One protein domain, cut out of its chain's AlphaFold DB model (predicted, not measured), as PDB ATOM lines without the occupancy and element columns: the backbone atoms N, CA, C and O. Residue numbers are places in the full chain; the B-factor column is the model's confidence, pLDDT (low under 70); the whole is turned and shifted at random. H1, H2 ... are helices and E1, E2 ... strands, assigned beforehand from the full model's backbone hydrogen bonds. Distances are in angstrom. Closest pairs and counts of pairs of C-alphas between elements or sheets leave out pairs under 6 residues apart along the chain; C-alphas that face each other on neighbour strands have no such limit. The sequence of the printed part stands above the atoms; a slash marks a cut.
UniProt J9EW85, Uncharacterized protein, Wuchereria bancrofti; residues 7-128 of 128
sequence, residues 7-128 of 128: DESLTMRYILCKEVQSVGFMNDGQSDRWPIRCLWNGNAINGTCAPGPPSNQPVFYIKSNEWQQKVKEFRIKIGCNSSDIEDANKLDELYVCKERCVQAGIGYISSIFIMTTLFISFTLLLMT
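Overview. This is residues 7 to 128 of the 128 residues of an uncharacterized protein of Wuchereria bancrofti (UniProt J9EW85). A compact body sends out one long straight arm, helix H4, whose residues 109 to 127 stand free with Thr 128 after them. In the body a small, strongly twisted sheet of four strands stands at the arm's end and the helical hairpin H2 and H3 at the other, with residues 19 to 25 winding between them; H1 meets the hairpin with its last residues, and its residues 7 to 12 stick out. The 122 printed residues hold four named helices and four named strands, in the order H1 E1 E2 E3 H2 H3 E4 H4, class mixed. The sheet runs E2 E1 E4 E3, antiparallel throughout. The whole is loose, with a radius of gyration of the C-alphas of 19.2 A, and only just elongated, spanning 69 by 35 by 27 A.

Arrangement. H1, residues 7 to 18, is not on the sheet. E1, residues 36 to 40, and E2, residues 48 to 51, form a hairpin, with N 39 and O 48 2.8 A apart. E3, residues 59 to 62, is an edge strand, like E2. H2, residues 64 to 78, only grazes the sheet, with its residues 64 to 68. H1 only just touches H2, by residues 13 to 17 alone, with 3 pairs of C-alphas within 8 A; the closest C-alphas, of Cys 17 and Arg 75, are 5.9 A apart. H3, residues 82 to 90, touches H2 at a shallow tilt of 17 degrees, opposite ways; the closest C-alphas, of Gln 68 and Ala 88, are 5.5 A apart. H1 and H3 only just touch, with 3 pairs within 8 A and only at their ends; the closest C-alphas, of Cys 17 and Asp 84, are 6.3 A apart. E4, residues 94 to 97, is the antiparallel neighbour of E1, with N 95 and O 40 2.7 A apart, and of E3, with N 62 and O 94 2.8 A apart. H4, residues 109 to 127, touches no helix and is not on the sheet. In H2 and H4 every O i to N i+4 pair is within hydrogen-bond range; in H1 it is 7 of 8, and in H3 2 of 5, beside 5 of 6 O i to N i+3 pairs.

Along the chain. H1 begins at C-alpha 7, (195.067, 128.511, 234.551), and is 17.5 A long. E1 measures 13.0 A and H2 21.3 A. H4, 27.2 A long, ends at C-alpha 127, (149.056, 123.689, 190.127).

Size, cuts and confidence. The C-alphas farthest apart, of Ser 82 and Thr 128, are 69.4 A apart. The printed part has no cut and ends at the chain's last residue. The links H1 to E1 and E4 to H4 are long. Mean pLDDT of the printed part is 83.9; it is under 70 at residues 7 to 9, 42 to 46, 99 to 110 and 128.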
ATOM      1  N   ASP A   7     194.871 128.764 235.988       57.78
ATOM      2  CA  ASP A   7     195.067 128.511 234.551       57.78
ATOM      3  C   ASP A   7     193.872 128.963 233.700       57.78
ATOM      4  O   ASP A   7     194.062 129.655 232.703       57.78
ATOM      5  N   GLU A   8     192.633 128.698 234.133       61.72
ATOM      6  CA  GLU A   8     191.429 129.224 233.463       61.72
ATOM      7  C   GLU A   8     191.414 130.757 233.464       61.72
ATOM      8  O   GLU A   8     191.029 131.384 232.479       61.72
ATOM      9  N   SER A   9     191.888 131.379 234.548       62.28
ATOM     10  CA  SER A   9     192.027 132.835 234.632       62.28
ATOM     11  C   SER A   9     193.019 133.399 233.614       62.28
ATOM     12  O   SER A   9     192.804 134.515 233.136       62.28
ATOM     13  N   LEU A  10     194.094 132.677 233.293       70.44
ATOM     14  CA  LEU A  10     195.091 133.109 232.311       70.44
ATOM     15  C   LEU A  10     194.576 132.930 230.880       70.44
ATOM     16  O   LEU A  10     194.682 133.858 230.077       70.44
ATOM     17  N   THR A  11     193.952 131.788 230.580       78.19
ATOM     18  CA  THR A  11     193.328 131.536 229.273       78.19
ATOM     19  C   THR A  11     192.226 132.552 228.982       78.19
ATOM     20  O   THR A  11     192.180 133.122 227.892       78.19
ATOM     21  N   MET A  12     191.379 132.845 229.971       83.06
ATOM     22  CA  MET A  12     190.310 133.826 229.809       83.06
ATOM     23  C   MET A  12     190.869 135.235 229.591       83.06
ATOM     24  O   MET A  12     190.376 135.955 228.728       83.06
ATOM     25  N   ARG A  13     191.936 135.626 230.306       87.94
ATOM     26  CA  ARG A  13     192.595 136.927 230.098       87.94
ATOM     27  C   ARG A  13     193.093 137.081 228.664       87.94
ATOM     28  O   ARG A  13     192.836 138.113 228.060       87.94
ATOM     29  N   TYR A  14     193.762 136.065 228.118       88.62
ATOM     30  CA  TYR A  14     194.257 136.101 226.739       88.62
ATOM     31  C   TYR A  14     193.127 136.362 225.729       88.62
ATOM     32  O   TYR A  14     193.256 137.228 224.866       88.62
ATOM     33  N   ILE A  15     191.990 135.676 225.887       90.19
ATOM     34  CA  ILE A  15     190.806 135.866 225.038       90.19
ATOM     35  C   ILE A  15     190.232 137.281 225.216       90.19
ATOM     36  O   ILE A  15     189.993 137.985 224.236       90.19
ATOM     37  N   LEU A  16     190.062 137.729 226.461       91.38
ATOM     38  CA  LEU A  16     189.488 139.035 226.793       91.38
ATOM     39  C   LEU A  16     190.361 140.214 226.330       91.38
ATOM     40  O   LEU A  16     189.827 141.263 225.975       91.38
ATOM     41  N   CYS A  17     191.686 140.054 226.279       92.56
ATOM     42  CA  CYS A  17     192.588 141.071 225.734       92.56
ATOM     43  C   CYS A  17     192.422 141.264 224.218       92.56
ATOM     44  O   CYS A  17     192.745 142.335 223.711       92.56
ATOM     45  N   LYS A  18     191.903 140.262 223.495       90.31
ATOM     46  CA  LYS A  18     191.675 140.320 222.041       90.31
ATOM     47  C   LYS A  18     190.220 140.582 221.652       90.31
ATOM     48  O   LYS A  18     189.968 140.972 220.517       90.31
ATOM     49  N   GLU A  19     189.277 140.408 222.570       89.44
ATOM     50  CA  GLU A  19     187.867 140.752 222.371       89.44
ATOM     51  C   GLU A  19     187.709 142.284 222.240       89.44
ATOM     52  O   GLU A  19     188.448 143.053 222.865       89.44
ATOM     53  N   VAL A  20     186.797 142.741 221.378       89.56
ATOM     54  CA  VAL A  20     186.665 144.162 220.985       89.56
ATOM     55  C   VAL A  20     185.225 144.665 220.937       89.56
ATOM     56  O   VAL A  20     185.018 145.866 220.782       89.56
ATOM     57  N   GLN A  21     184.235 143.778 221.022       88.81
ATOM     58  CA  GLN A  21     182.826 144.094 220.807       88.81
ATOM     59  C   GLN A  21     182.064 144.283 222.118       88.81
ATOM     60  O   GLN A  21     181.139 145.084 222.148       88.81
ATOM     61  N   SER A  22     182.449 143.604 223.203       89.44
ATOM     62  CA  SER A  22     181.692 143.584 224.466       89.44
ATOM     63  C   SER A  22     182.506 143.953 225.707       89.44
ATOM     64  O   SER A  22     181.955 144.496 226.664       89.44
ATOM     65  N   VAL A  23     183.818 143.714 225.711       91.31
ATOM     66  CA  VAL A  23     184.669 143.872 226.903       91.31
ATOM     67  C   VAL A  23     184.681 145.277 227.495       91.31
ATOM     68  O   VAL A  23     184.798 145.420 228.710       91.31
ATOM     69  N   GLY A  24     184.478 146.316 226.678       90.38
ATOM     70  CA  GLY A  24     184.361 147.694 227.165       90.38
ATOM     71  C   GLY A  24     183.193 147.901 228.140       90.38
ATOM     72  O   GLY A  24     183.221 148.821 228.954       90.38
ATOM     73  N   PHE A  25     182.188 147.024 228.112       92.06
ATOM     74  CA  PHE A  25     181.054 147.045 229.033       92.06
ATOM     75  C   PHE A  25     181.271 146.230 230.306       92.06
ATOM     76  O   PHE A  25     180.601 146.475 231.304       92.06
ATOM     77  N   MET A  26     182.233 145.307 230.328       89.19
ATOM     78  CA  MET A  26     182.478 144.444 231.491       89.19
ATOM     79  C   MET A  26     183.065 145.196 232.696       89.19
ATOM     80  O   MET A  26     183.114 144.656 233.800       89.19
ATOM     81  N   ASN A  27     183.525 146.436 232.505       85.12
ATOM     82  CA  ASN A  27     183.944 147.300 233.608       85.12
ATOM     83  C   ASN A  27     182.755 147.974 234.322       85.12
ATOM     84  O   ASN A  27     182.933 148.508 235.417       85.12
ATOM     85  N   ASP A  28     181.560 147.954 233.724       84.44
ATOM     86  CA  ASP A  28     180.361 148.564 234.292       84.44
ATOM     87  C   ASP A  28     179.724 147.645 235.343       84.44
ATOM     88  O   ASP A  28     179.393 146.485 235.074       84.44
ATOM     89  N   GLY A  29     179.534 148.179 236.551       81.56
ATOM     90  CA  GLY A  29     178.970 147.449 237.686       81.56
ATOM     91  C   GLY A  29     177.491 147.080 237.542       81.56
ATOM     92  O   GLY A  29     176.991 146.356 238.396       81.56
ATOM     93  N   GLN A  30     176.795 147.570 236.509       84.31
ATOM     94  CA  GLN A  30     175.406 147.210 236.202       84.31
ATOM     95  C   GLN A  30     175.261 146.353 234.938       84.31
ATOM     96  O   GLN A  30     174.136 146.046 234.535       84.31
ATOM     97  N   SER A  31     176.373 145.972 234.300       84.38
ATOM     98  CA  SER A  31     176.364 145.181 233.062       84.38
ATOM     99  C   SER A  31     175.663 143.825 233.208       84.38
ATOM    100  O   SER A  31     175.123 143.302 232.236       84.38
ATOM    101  N   ASP A  32     175.590 143.284 234.425       84.06
ATOM    102  CA  ASP A  32     174.867 142.062 234.785       84.06
ATOM    103  C   ASP A  32     173.342 142.179 234.632       84.06
ATOM    104  O   ASP A  32     172.659 141.179 234.408       84.06
ATOM    105  N   ARG A  33     172.799 143.397 234.738       88.19
ATOM    106  CA  ARG A  33     171.360 143.686 234.622       88.19
ATOM    107  C   ARG A  33     170.958 144.150 233.232       88.19
ATOM    108  O   ARG A  33     169.782 144.425 232.987       88.19
ATOM    109  N   TRP A  34     171.924 144.309 232.335       90.38
ATOM    110  CA  TRP A  34     171.654 144.828 231.009       90.38
ATOM    111  C   TRP A  34     170.971 143.782 230.126       90.38
ATOM    112  O   TRP A  34     171.280 142.591 230.203       90.38
ATOM    113  N   PRO A  35     170.041 144.211 229.258       88.75
ATOM    114  CA  PRO A  35     169.464 143.321 228.266       88.75
ATOM    115  C   PRO A  35     170.541 142.857 227.278       88.75
ATOM    116  O   PRO A  35     171.505 143.571 226.992       88.75
ATOM    117  N   ILE A  36     170.333 141.678 226.698       87.56
ATOM    118  CA  ILE A  36     171.177 141.183 225.611       87.56
ATOM    119  C   ILE A  36     170.924 142.032 224.362       87.56
ATOM    120  O   ILE A  36     169.778 142.252 223.957       87.56
ATOM    121  N   ARG A  37     172.010 142.523 223.765       88.62
ATOM    122  CA  ARG A  37     172.029 143.370 222.571       88.62
ATOM    123  C   ARG A  37     172.949 142.776 221.518       88.62
ATOM    124  O   ARG A  37     173.863 142.021 221.838       88.62
ATOM    125  N   CYS A  38     172.704 143.152 220.267       88.25
ATOM    126  CA  CYS A  38     173.658 142.903 219.194       88.25
ATOM    127  C   CYS A  38     174.682 144.037 219.180       88.25
ATOM    128  O   CYS A  38     174.297 145.207 219.152       88.25
ATOM    129  N   LEU A  39     175.959 143.672 219.235       89.62
ATOM    130  CA  LEU A  39     177.105 144.570 219.241       89.62
ATOM    131  C   LEU A  39     177.877 144.382 217.940       89.62
ATOM    132  O   LEU A  39     178.273 143.264 217.603       89.62
ATOM    133  N   TRP A  40     178.090 145.464 217.199       86.75
ATOM    134  CA  TRP A  40     178.739 145.410 215.896       86.75
ATOM    135  C   TRP A  40     179.654 146.611 215.695       86.75
ATOM    136  O   TRP A  40     179.263 147.739 215.949       86.75
ATOM    137  N   ASN A  41     180.879 146.380 215.240       80.56
ATOM    138  CA  ASN A  41     181.910 147.409 215.086       80.56
ATOM    139  C   ASN A  41     182.294 147.644 213.615       80.56
ATOM    140  O   ASN A  41     183.441 147.976 213.333       80.56
ATOM    141  N   GLY A  42     181.387 147.373 212.668       69.25
ATOM    142  CA  GLY A  42     181.606 147.580 211.228       69.25
ATOM    143  C   GLY A  42     182.521 146.551 210.547       69.25
ATOM    144  O   GLY A  42     182.259 146.146 209.419       69.25
ATOM    145  N   ASN A  43     183.559 146.082 211.244       65.12
ATOM    146  CA  ASN A  43     184.612 145.219 210.695       65.12
ATOM    147  C   ASN A  43     184.314 143.714 210.780       65.12
ATOM    148  O   ASN A  43     184.954 142.914 210.100       65.12
ATOM    149  N   ALA A  44     183.365 143.298 211.618       63.84
ATOM    150  CA  ALA A  44     183.006 141.891 211.757       63.84
ATOM    151  C   ALA A  44     181.865 141.507 210.806       63.84
ATOM    152  O   ALA A  44     180.860 142.207 210.725       63.84
ATOM    153  N   ILE A  45     181.974 140.347 210.147       60.59
ATOM    154  CA  ILE A  45     180.889 139.781 209.319       60.59
ATOM    155  C   ILE A  45     179.620 139.554 210.162       60.59
ATOM    156  O   ILE A  45     178.506 139.697 209.666       60.59
ATOM    157  N   ASN A  46     179.792 139.260 211.456       64.44
ATOM    158  CA  ASN A  46     178.713 139.030 212.407       64.44
ATOM    159  C   ASN A  46     178.820 139.990 213.599       64.44
ATOM    160  O   ASN A  46     179.907 140.225 214.129       64.44
ATOM    161  N   GLY A  47     177.676 140.513 214.042       73.56
ATOM    162  CA  GLY A  47     177.565 141.116 215.368       73.56
ATOM    163  C   GLY A  47     177.585 140.042 216.459       73.56
ATOM    164  O   GLY A  47     177.155 138.910 216.226       73.56
ATOM    165  N   THR A  48     178.073 140.397 217.643       83.31
ATOM    166  CA  THR A  48     178.074 139.513 218.816       83.31
ATOM    167  C   THR A  48     176.901 139.820 219.726       83.31
ATOM    168  O   THR A  48     176.503 140.971 219.894       83.31
ATOM    169  N   CYS A  49     176.368 138.769 220.347       86.00
ATOM    170  CA  CYS A  49     175.368 138.885 221.392       86.00
ATOM    171  C   CYS A  49     176.000 138.985 222.765       86.00
ATOM    172  O   CYS A  49     176.597 138.026 223.249       86.00
ATOM    173  N   ALA A  50     175.825 140.139 223.398       88.12
ATOM    174  CA  ALA A  50     176.317 140.392 224.741       88.12
ATOM    175  C   ALA A  50     175.446 141.436 225.460       88.12
ATOM    176  O   ALA A  50     174.654 142.132 224.816       88.12
ATOM    177  N   PRO A  51     175.554 141.546 226.795       89.31
ATOM    178  CA  PRO A  51     174.905 142.617 227.537       89.31
ATOM    179  C   PRO A  51     175.348 143.990 227.017       89.31
ATOM    180  O   PRO A  51     176.538 144.243 226.838       89.31
ATOM    181  N   GLY A  52     174.384 144.876 226.771       90.44
ATOM    182  CA  GLY A  52     174.637 146.230 226.278       90.44
ATOM    183  C   GLY A  52     173.665 147.242 226.886       90.44
ATOM    184  O   GLY A  52     172.560 146.861 227.291       90.44
ATOM    185  N   PRO A  53     174.040 148.530 226.953       90.25
ATOM    186  CA  PRO A  53     173.268 149.515 227.692       90.25
ATOM    187  C   PRO A  53     171.832 149.637 227.149       90.25
ATOM    188  O   PRO A  53     171.592 149.506 225.940       90.25
ATOM    189  N   PRO A  54     170.838 149.852 228.029       88.38
ATOM    190  CA  PRO A  54     169.465 150.039 227.599       88.38
ATOM    191  C   PRO A  54     169.328 151.347 226.810       88.38
ATOM    192  O   PRO A  54     169.866 152.382 227.189       88.38
ATOM    193  N   SER A  55     168.569 151.301 225.718       87.88
ATOM    194  CA  SER A  55     168.224 152.471 224.915       87.88
ATOM    195  C   SER A  55     166.810 152.317 224.364       87.88
ATOM    196  O   SER A  55     166.343 151.200 224.107       87.88
ATOM    197  N   ASN A  56     166.133 153.450 224.187       87.88
ATOM    198  CA  ASN A  56     164.830 153.516 223.526       87.88
ATOM    199  C   ASN A  56     164.960 153.485 221.997       87.88
ATOM    200  O   ASN A  56     163.982 153.192 221.314       87.88
ATOM    201  N   GLN A  57     166.153 153.760 221.463       87.38
ATOM    202  CA  GLN A  57     166.415 153.722 220.029       87.38
ATOM    203  C   GLN A  57     166.563 152.272 219.539       87.38
ATOM    204  O   GLN A  57     167.125 151.436 220.255       87.38
ATOM    205  N   PRO A  58     166.078 151.950 218.324       84.62
ATOM    206  CA  PRO A  58     166.223 150.610 217.754       84.62
ATOM    207  C   PRO A  58     167.693 150.262 217.484       84.62
ATOM    208  O   PRO A  58     168.107 149.121 217.692       84.62
ATOM    209  N   VAL A  59     168.476 151.257 217.067       87.50
ATOM    210  CA  VAL A  59     169.927 151.197 216.893       87.50
ATOM    211  C   VAL A  59     170.505 152.509 217.402       87.50
ATOM    212  O   VAL A  59     169.961 153.573 217.112       87.50
ATOM    213  N   PHE A  60     171.597 152.430 218.147       92.00
ATOM    214  CA  PHE A  60     172.420 153.579 218.508       92.00
ATOM    215  C   PHE A  60     173.893 153.210 218.351       92.00
ATOM    216  O   PHE A  60     174.225 152.035 218.195       92.00
ATOM    217  N   TYR A  61     174.775 154.204 218.382       92.25
ATOM    218  CA  TYR A  61     176.211 153.972 218.299       92.25
ATOM    219  C   TYR A  61     176.951 154.680 219.431       92.25
ATOM    220  O   TYR A  61     176.524 155.727 219.919       92.25
ATOM    221  N   ILE A  62     178.069 154.089 219.837       94.31
ATOM    222  CA  ILE A  62     179.061 154.681 220.727       94.31
ATOM    223  C   ILE A  62     180.208 155.154 219.852       94.31
ATOM    224  O   ILE A  62     180.746 154.377 219.065       94.31
ATOM    225  N   LYS A  63     180.577 156.429 219.982       95.50
ATOM    226  CA  LYS A  63     181.651 157.024 219.180       95.50
ATOM    227  C   LYS A  63     182.958 156.264 219.378       95.50
ATOM    228  O   LYS A  63     183.249 155.805 220.480       95.50
ATOM    229  N   SER A  64     183.764 156.211 218.319       94.69
ATOM    230  CA  SER A  64     185.064 155.538 218.320       94.69
ATOM    231  C   SER A  64     185.919 155.933 219.533       94.69
ATOM    232  O   SER A  64     186.261 155.073 220.333       94.69
ATOM    233  N   ASN A  65     186.156 157.224 219.782       96.50
ATOM    234  CA  ASN A  65     186.972 157.676 220.917       96.50
ATOM    235  C   ASN A  65     186.462 157.188 222.291       96.50
ATOM    236  O   ASN A  65     187.259 156.799 223.144       96.50
ATOM    237  N   GLU A  66     185.144 157.183 222.500       96.06
ATOM    238  CA  GLU A  66     184.528 156.687 223.734       96.06
ATOM    239  C   GLU A  66     184.673 155.164 223.852       96.06
ATOM    240  O   GLU A  66     185.025 154.647 224.914       96.06
ATOM    241  N   TRP A  67     184.449 154.435 222.757       94.81
ATOM    242  CA  TRP A  67     184.582 152.982 222.743       94.81
ATOM    243  C   TRP A  67     186.029 152.532 222.967       94.81
ATOM    244  O   TRP A  67     186.296 151.675 223.813       94.81
ATOM    245  N   GLN A  68     186.977 153.178 222.287       95.50
ATOM    246  CA  GLN A  68     188.412 152.978 222.474       95.50
ATOM    247  C   GLN A  68     188.812 153.167 223.939       95.50
ATOM    248  O   GLN A  68     189.544 152.343 224.489       95.50
ATOM    249  N   GLN A  69     188.321 154.227 224.589       96.56
ATOM    250  CA  GLN A  69     188.604 154.486 225.998       96.56
ATOM    251  C   GLN A  69     188.078 153.356 226.893       96.56
ATOM    252  O   GLN A  69     188.845 152.806 227.686       96.56
ATOM    253  N   LYS A  70     186.813 152.947 226.726       95.00
ATOM    254  CA  LYS A  70     186.207 151.857 227.513       95.00
ATOM    255  C   LYS A  70     186.987 150.544 227.386       95.00
ATOM    256  O   LYS A  70     187.249 149.877 228.388       95.00
ATOM    257  N   VAL A  71     187.400 150.177 226.170       94.62
ATOM    258  CA  VAL A  71     188.182 148.951 225.930       94.62
ATOM    259  C   VAL A  71     189.581 149.048 226.546       94.62
ATOM    260  O   VAL A  71     190.033 148.090 227.176       94.62
ATOM    261  N   LYS A  72     190.263 150.195 226.428       95.81
ATOM    262  CA  LYS A  72     191.577 150.406 227.059       95.81
ATOM    263  C   LYS A  72     191.512 150.287 228.573       95.81
ATOM    264  O   LYS A  72     192.325 149.571 229.152       95.81
ATOM    265  N   GLU A  73     190.553 150.959 229.208       95.31
ATOM    266  CA  GLU A  73     190.369 150.916 230.663       95.31
ATOM    267  C   GLU A  73     190.183 149.477 231.152       95.31
ATOM    268  O   GLU A  73     190.829 149.053 232.113       95.31
ATOM    269  N   PHE A  74     189.368 148.695 230.443       94.06
ATOM    270  CA  PHE A  74     189.191 147.281 230.742       94.06
ATOM    271  C   PHE A  74     190.496 146.483 230.583       94.06
ATOM    272  O   PHE A  74     190.885 145.765 231.507       94.06
ATOM    273  N   ARG A  75     191.207 146.632 229.453       95.19
ATOM    274  CA  ARG A  75     192.470 145.918 229.168       95.19
ATOM    275  C   ARG A  75     193.561 146.228 230.194       95.19
ATOM    276  O   ARG A  75     194.261 145.314 230.633       95.19
ATOM    277  N   ILE A  76     193.662 147.483 230.630       94.88
ATOM    278  CA  ILE A  76     194.561 147.900 231.714       94.88
ATOM    279  C   ILE A  76     194.173 147.191 233.016       94.88
ATOM    280  O   ILE A  76     195.023 146.589 233.669       94.88
ATOM    281  N   LYS A  77     192.881 147.195 233.371       92.19
ATOM    282  CA  LYS A  77     192.377 146.604 234.620       92.19
ATOM    283  C   LYS A  77     192.626 145.098 234.719       92.19
ATOM    284  O   LYS A  77     192.922 144.603 235.804       92.19
ATOM    285  N   ILE A  78     192.513 144.366 233.609       90.75
ATOM    286  CA  ILE A  78     192.763 142.916 233.590       90.75
ATOM    287  C   ILE A  78     194.241 142.552 233.393       90.75
ATOM    288  O   ILE A  78     194.580 141.372 233.507       90.75
ATOM    289  N   GLY A  79     195.115 143.533 233.140       92.44
ATOM    290  CA  GLY A  79     196.557 143.341 232.983       92.44
ATOM    291  C   GLY A  79     196.970 142.780 231.621       92.44
ATOM    292  O   GLY A  79     197.774 141.848 231.568       92.44
ATOM    293  N   CYS A  80     196.404 143.300 230.529       94.19
ATOM    294  CA  CYS A  80     196.883 143.020 229.171       94.19
ATOM    295  C   CYS A  80     198.255 143.669 228.906       94.19
ATOM    296  O   CYS A  80     198.674 144.581 229.618       94.19
ATOM    297  N   ASN A  81     198.954 143.214 227.862       95.12
ATOM    298  CA  ASN A  81     200.210 143.835 227.429       95.12
ATOM    299  C   ASN A  81     199.963 145.191 226.726       95.12
ATOM    300  O   ASN A  81     198.845 145.492 226.302       95.12
ATOM    301  N   SER A  82     201.016 146.002 226.570       95.75
ATOM    302  CA  SER A  82     200.914 147.333 225.949       95.75
ATOM    303  C   SER A  82     200.443 147.288 224.493       95.75
ATOM    304  O   SER A  82     199.652 148.136 224.100       95.75
ATOM    305  N   SER A  83     200.855 146.277 223.718       95.56
ATOM    306  CA  SER A  83     200.426 146.116 222.320       95.56
ATOM    307  C   SER A  83     198.912 145.930 222.214       95.56
ATOM    308  O   SER A  83     198.268 146.576 221.395       95.56
ATOM    309  N   ASP A  84     198.328 145.088 223.067       94.56
ATOM    310  CA  ASP A  84     196.888 144.848 223.119       94.56
ATOM    311  C   ASP A  84     196.150 146.104 223.584       94.56
ATOM    312  O   ASP A  84     195.073 146.415 223.085       94.56
ATOM    313  N   ILE A  85     196.707 146.868 224.524       95.50
ATOM    314  CA  ILE A  85     196.108 148.139 224.955       95.50
ATOM    315  C   ILE A  85     196.132 149.162 223.808       95.50
ATOM    316  O   ILE A  85     195.134 149.844 223.572       95.50
ATOM    317  N   GLU A  86     197.234 149.258 223.069       95.88
ATOM    318  CA  GLU A  86     197.385 150.182 221.942       95.88
ATOM    319  C   GLU A  86     196.556 149.783 220.721       95.88
ATOM    320  O   GLU A  86     196.033 150.661 220.033       95.88
ATOM    321  N   ASP A  87     196.354 148.486 220.484       93.75
ATOM    322  CA  ASP A  87     195.481 147.984 219.420       93.75
ATOM    323  C   ASP A  87     194.034 148.466 219.583       93.75
ATOM    324  O   ASP A  87     193.309 148.580 218.595       93.75
ATOM    325  N   ALA A  88     193.618 148.831 220.801       92.50
ATOM    326  CA  ALA A  88     192.316 149.450 221.017       92.50
ATOM    327  C   ALA A  88     192.167 150.796 220.284       92.50
ATOM    328  O   ALA A  88     191.046 151.163 219.976       92.50
ATOM    329  N   ASN A  89     193.250 151.516 219.946       94.00
ATOM    330  CA  ASN A  89     193.193 152.766 219.162       94.00
ATOM    331  C   ASN A  89     192.667 152.583 217.735       94.00
ATOM    332  O   ASN A  89     192.299 153.557 217.087       94.00
ATOM    333  N   LYS A  90     192.689 151.353 217.220       92.31
ATOM    334  CA  LYS A  90     192.234 151.028 215.864       92.31
ATOM    335  C   LYS A  90     190.736 150.724 215.817       92.31
ATOM    336  O   LYS A  90     190.230 150.355 214.767       92.31
ATOM    337  N   LEU A  91     190.044 150.792 216.958       91.38
ATOM    338  CA  LEU A  91     188.622 150.485 217.033       91.38
ATOM    339  C   LEU A  91     187.786 151.663 216.544       91.38
ATOM    340  O   LEU A  91     187.943 152.793 217.013       91.38
ATOM    341  N   ASP A  92     186.864 151.363 215.640       92.25
ATOM    342  CA  ASP A  92     185.847 152.290 215.158       92.25
ATOM    343  C   ASP A  92     184.697 152.428 216.171       92.25
ATOM    344  O   ASP A  92     184.782 151.975 217.319       92.25
ATOM    345  N   GLU A  93     183.616 153.096 215.771       93.25
ATOM    346  CA  GLU A  93     182.396 153.142 216.575       93.25
ATOM    347  C   GLU A  93     181.782 151.752 216.815       93.25
ATOM    348  O   GLU A  93     181.904 150.825 216.010       93.25
ATOM    349  N   LEU A  94     181.074 151.621 217.938       93.31
ATOM    350  CA  LEU A  94     180.303 150.427 218.260       93.31
ATOM    351  C   LEU A  94     178.817 150.696 218.054       93.31
ATOM    352  O   LEU A  94     178.223 151.506 218.760       93.31
ATOM    353  N   TYR A  95     178.201 149.957 217.145       91.25
ATOM    354  CA  TYR A  95     176.763 149.913 216.942       91.25
ATOM    355  C   TYR A  95     176.122 148.929 217.921       91.25
ATOM    356  O   TYR A  95     176.574 147.792 218.079       91.25
ATOM    357  N   VAL A  96     175.041 149.367 218.560       91.00
ATOM    358  CA  VAL A  96     174.253 148.584 219.510       91.00
ATOM    359  C   VAL A  96     172.811 148.533 219.025       91.00
ATOM    360  O   VAL A  96     172.135 149.560 218.925       91.00
ATOM    361  N   CYS A  97     172.320 147.328 218.744       86.81
ATOM    362  CA  CYS A  97     170.974 147.113 218.213       86.81
ATOM    363  C   CYS A  97     170.070 146.437 219.252       86.81
ATOM    364  O   CYS A  97     170.446 145.448 219.892       86.81
ATOM    365  N   LYS A  98     168.850 146.968 219.398       81.88
ATOM    366  CA  LYS A  98     167.816 146.486 220.324       81.88
ATOM    367  C   LYS A  98     167.198 145.162 219.879       81.88
ATOM    368  O   LYS A  98     166.936 144.310 220.725       81.88
ATOM    369  N   GLU A  99     166.959 145.005 218.582       65.12
ATOM    370  CA  GLU A  99     166.246 143.871 217.991       65.12
ATOM    371  C   GLU A  99     167.203 143.115 217.063       65.12
ATOM    372  O   GLU A  99     167.903 143.749 216.277       65.12
ATOM    373  N   ARG A 100     167.214 141.773 217.127       58.94
ATOM    374  CA  ARG A 100     168.052 140.838 216.327       58.94
ATOM    375  C   ARG A 100     169.412 140.451 216.911       58.94
ATOM    376  O   ARG A 100     170.411 140.409 216.196       58.94
ATOM    377  N   CYS A 101     169.433 140.046 218.178       65.81
ATOM    378  CA  CYS A 101     170.495 139.159 218.636       65.81
ATOM    379  C   CYS A 101     170.101 137.699 218.421       65.81
ATOM    380  O   CYS A 101     169.446 137.093 219.263       65.81
ATOM    381  N   VAL A 102     170.448 137.154 217.258       56.69
ATOM    382  CA  VAL A 102     170.356 135.717 216.988       56.69
ATOM    383  C   VAL A 102     171.789 135.208 216.978       56.69
ATOM    384  O   VAL A 102     172.655 135.849 216.387       56.69
ATOM    385  N   GLN A 103     172.049 134.067 217.617       47.78
ATOM    386  CA  GLN A 103     173.371 133.440 217.796       47.78
ATOM    387  C   GLN A 103     174.110 133.087 216.471       47.78
ATOM    388  O   GLN A 103     175.097 132.362 216.489       47.78
ATOM    389  N   ALA A 104     173.645 133.589 215.318       44.31
ATOM    390  CA  ALA A 104     174.154 133.339 213.971       44.31
ATOM    391  C   ALA A 104     174.001 134.549 213.007       44.31
ATOM    392  O   ALA A 104     173.796 134.361 211.809       44.31
ATOM    393  N   GLY A 105     174.087 135.793 213.497       43.41
ATOM    394  CA  GLY A 105     174.095 136.994 212.647       43.41
ATOM    395  C   GLY A 105     172.713 137.590 212.347       43.41
ATOM    396  O   GLY A 105     171.681 137.147 212.855       43.41
ATOM    397  N   ILE A 106     172.706 138.670 211.559       49.62
ATOM    398  CA  ILE A 106     171.542 139.529 211.298       49.62
ATOM    399  C   ILE A 106     170.460 138.747 210.528       49.62
ATOM    400  O   ILE A 106     170.469 138.677 209.308       49.62
ATOM    401  N   GLY A 107     169.540 138.145 211.282       54.19
ATOM    402  CA  GLY A 107     168.100 137.927 211.070       54.19
ATOM    403  C   GLY A 107     167.436 137.908 209.683       54.19
ATOM    404  O   GLY A 107     166.260 138.252 209.631       54.19
ATOM    405  N   TYR A 108     168.093 137.516 208.589       60.12
ATOM    406  CA  TYR A 108     167.419 137.331 207.289       60.12
ATOM    407  C   TYR A 108     167.145 135.867 206.946       60.12
ATOM    408  O   TYR A 108     166.170 135.576 206.264       60.12
ATOM    409  N   ILE A 109     167.947 134.929 207.454       64.56
ATOM    410  CA  ILE A 109     167.873 133.517 207.052       64.56
ATOM    411  C   ILE A 109     166.529 132.887 207.444       64.56
ATOM    412  O   ILE A 109     165.857 132.295 206.605       64.56
ATOM    413  N   SER A 110     166.084 133.069 208.689       62.44
ATOM    414  CA  SER A 110     164.800 132.524 209.157       62.44
ATOM    415  C   SER A 110     163.607 133.102 208.385       62.44
ATOM    416  O   SER A 110     162.682 132.371 208.044       62.44
ATOM    417  N   SER A 111     163.642 134.396 208.057       70.12
ATOM    418  CA  SER A 111     162.601 135.052 207.258       70.12
ATOM    419  C   SER A 111     162.595 134.575 205.806       70.12
ATOM    420  O   SER A 111     161.522 134.371 205.248       70.12
ATOM    421  N   ILE A 112     163.771 134.348 205.207       77.69
ATOM    422  CA  ILE A 112     163.892 133.776 203.861       77.69
ATOM    423  C   ILE A 112     163.267 132.381 203.832       77.69
ATOM    424  O   ILE A 112     162.441 132.128 202.965       77.69
ATOM    425  N   PHE A 113     163.571 131.516 204.805       79.31
ATOM    426  CA  PHE A 113     162.979 130.175 204.862       79.31
ATOM    427  C   PHE A 113     161.449 130.212 204.924       79.31
ATOM    428  O   PHE A 113     160.800 129.521 204.143       79.31
ATOM    429  N   ILE A 114     160.869 131.062 205.778       83.00
ATOM    430  CA  ILE A 114     159.408 131.215 205.877       83.00
ATOM    431  C   ILE A 114     158.819 131.704 204.545       83.00
ATOM    432  O   ILE A 114     157.834 131.143 204.064       83.00
ATOM    433  N   MET A 115     159.436 132.710 203.919       84.38
ATOM    434  CA  MET A 115     158.982 133.243 202.631       84.38
ATOM    435  C   MET A 115     159.068 132.205 201.511       84.38
ATOM    436  O   MET A 115     158.130 132.082 200.728       84.38
ATOM    437  N   THR A 116     160.151 131.427 201.445       87.25
ATOM    438  CA  THR A 116     160.312 130.356 200.455       87.25
ATOM    439  C   THR A 116     159.270 129.258 200.650       87.25
ATOM    440  O   THR A 116     158.678 128.813 199.668       87.25
ATOM    441  N   THR A 117     158.982 128.854 201.892       88.19
ATOM    442  CA  THR A 117     157.930 127.866 202.173       88.19
ATOM    443  C   THR A 117     156.559 128.364 201.721       88.19
ATOM    444  O   THR A 117     155.853 127.632 201.034       88.19
ATOM    445  N   LEU A 118     156.205 129.617 202.029       88.50
ATOM    446  CA  LEU A 118     154.940 130.214 201.583       88.50
ATOM    447  C   LEU A 118     154.837 130.274 200.055       88.50
ATOM    448  O   LEU A 118     153.782 129.974 199.498       88.50
ATOM    449  N   PHE A 119     155.936 130.613 199.377       92.44
ATOM    450  CA  PHE A 119     155.981 130.672 197.918       92.44
ATOM    451  C   PHE A 119     155.744 129.294 197.289       92.44
ATOM    452  O   PHE A 119     154.914 129.162 196.394       92.44
ATOM    453  N   ILE A 120     156.415 128.258 197.806       91.75
ATOM    454  CA  ILE A 120     156.251 126.875 197.339       91.75
ATOM    455  C   ILE A 120     154.812 126.400 197.568       91.75
ATOM    456  O   ILE A 120     154.188 125.872 196.645       91.75
ATOM    457  N   SER A 121     154.250 126.633 198.758       91.69
ATOM    458  CA  SER A 121     152.860 126.277 199.061       91.69
ATOM    459  C   SER A 121     151.864 126.955 198.118       91.69
ATOM    460  O   SER A 121     150.943 126.297 197.641       91.69
ATOM    461  N   PHE A 122     152.065 128.237 197.805       90.50
ATOM    462  CA  PHE A 122     151.205 128.970 196.875       90.50
ATOM    463  C   PHE A 122     151.312 128.437 195.441       90.50
ATOM    464  O   PHE A 122     150.295 128.245 194.779       90.50
ATOM    465  N   THR A 123     152.527 128.135 194.970       89.12
ATOM    466  CA  THR A 123     152.716 127.534 193.640       89.12
ATOM    467  C   THR A 123     152.092 126.147 193.530       89.12
ATOM    468  O   THR A 123     151.453 125.860 192.527       89.12
ATOM    469  N   LEU A 124     152.205 125.306 194.565       86.56
ATOM    470  CA  LEU A 124     151.590 123.977 194.574       86.56
ATOM    471  C   LEU A 124     150.059 124.059 194.555       86.56
ATOM    472  O   LEU A 124     149.440 123.334 193.789       86.56
ATOM    473  N   LEU A 125     149.468 124.976 195.330       83.12
ATOM    474  CA  LEU A 125     148.019 125.221 195.345       83.12
ATOM    475  C   LEU A 125     147.464 125.698 193.997       83.12
ATOM    476  O   LEU A 125     146.325 125.389 193.680       83.12
ATOM    477  N   LEU A 126     148.243 126.456 193.219       77.75
ATOM    478  CA  LEU A 126     147.854 126.912 191.879       77.75
ATOM    479  C   LEU A 126     148.023 125.842 190.791       77.75
ATOM    480  O   LEU A 126     147.492 126.007 189.694       77.75
ATOM    481  N   MET A 127     148.806 124.794 191.060       73.94
ATOM    482  CA  MET A 127     149.056 123.689 190.127       73.94
ATOM    483  C   MET A 127     148.152 122.467 190.371       73.94
ATOM    484  O   MET A 127     148.155 121.553 189.545       73.94
ATOM    485  N   THR A 128     147.398 122.447 191.473       63.78
ATOM    486  CA  THR A 128     146.276 121.527 191.754       63.78
ATOM    487  C   THR A 128     144.945 122.133 191.354       63.78
ATOM    488  O   THR A 128     144.119 121.386 190.788       63.78
TER     489      THR A 128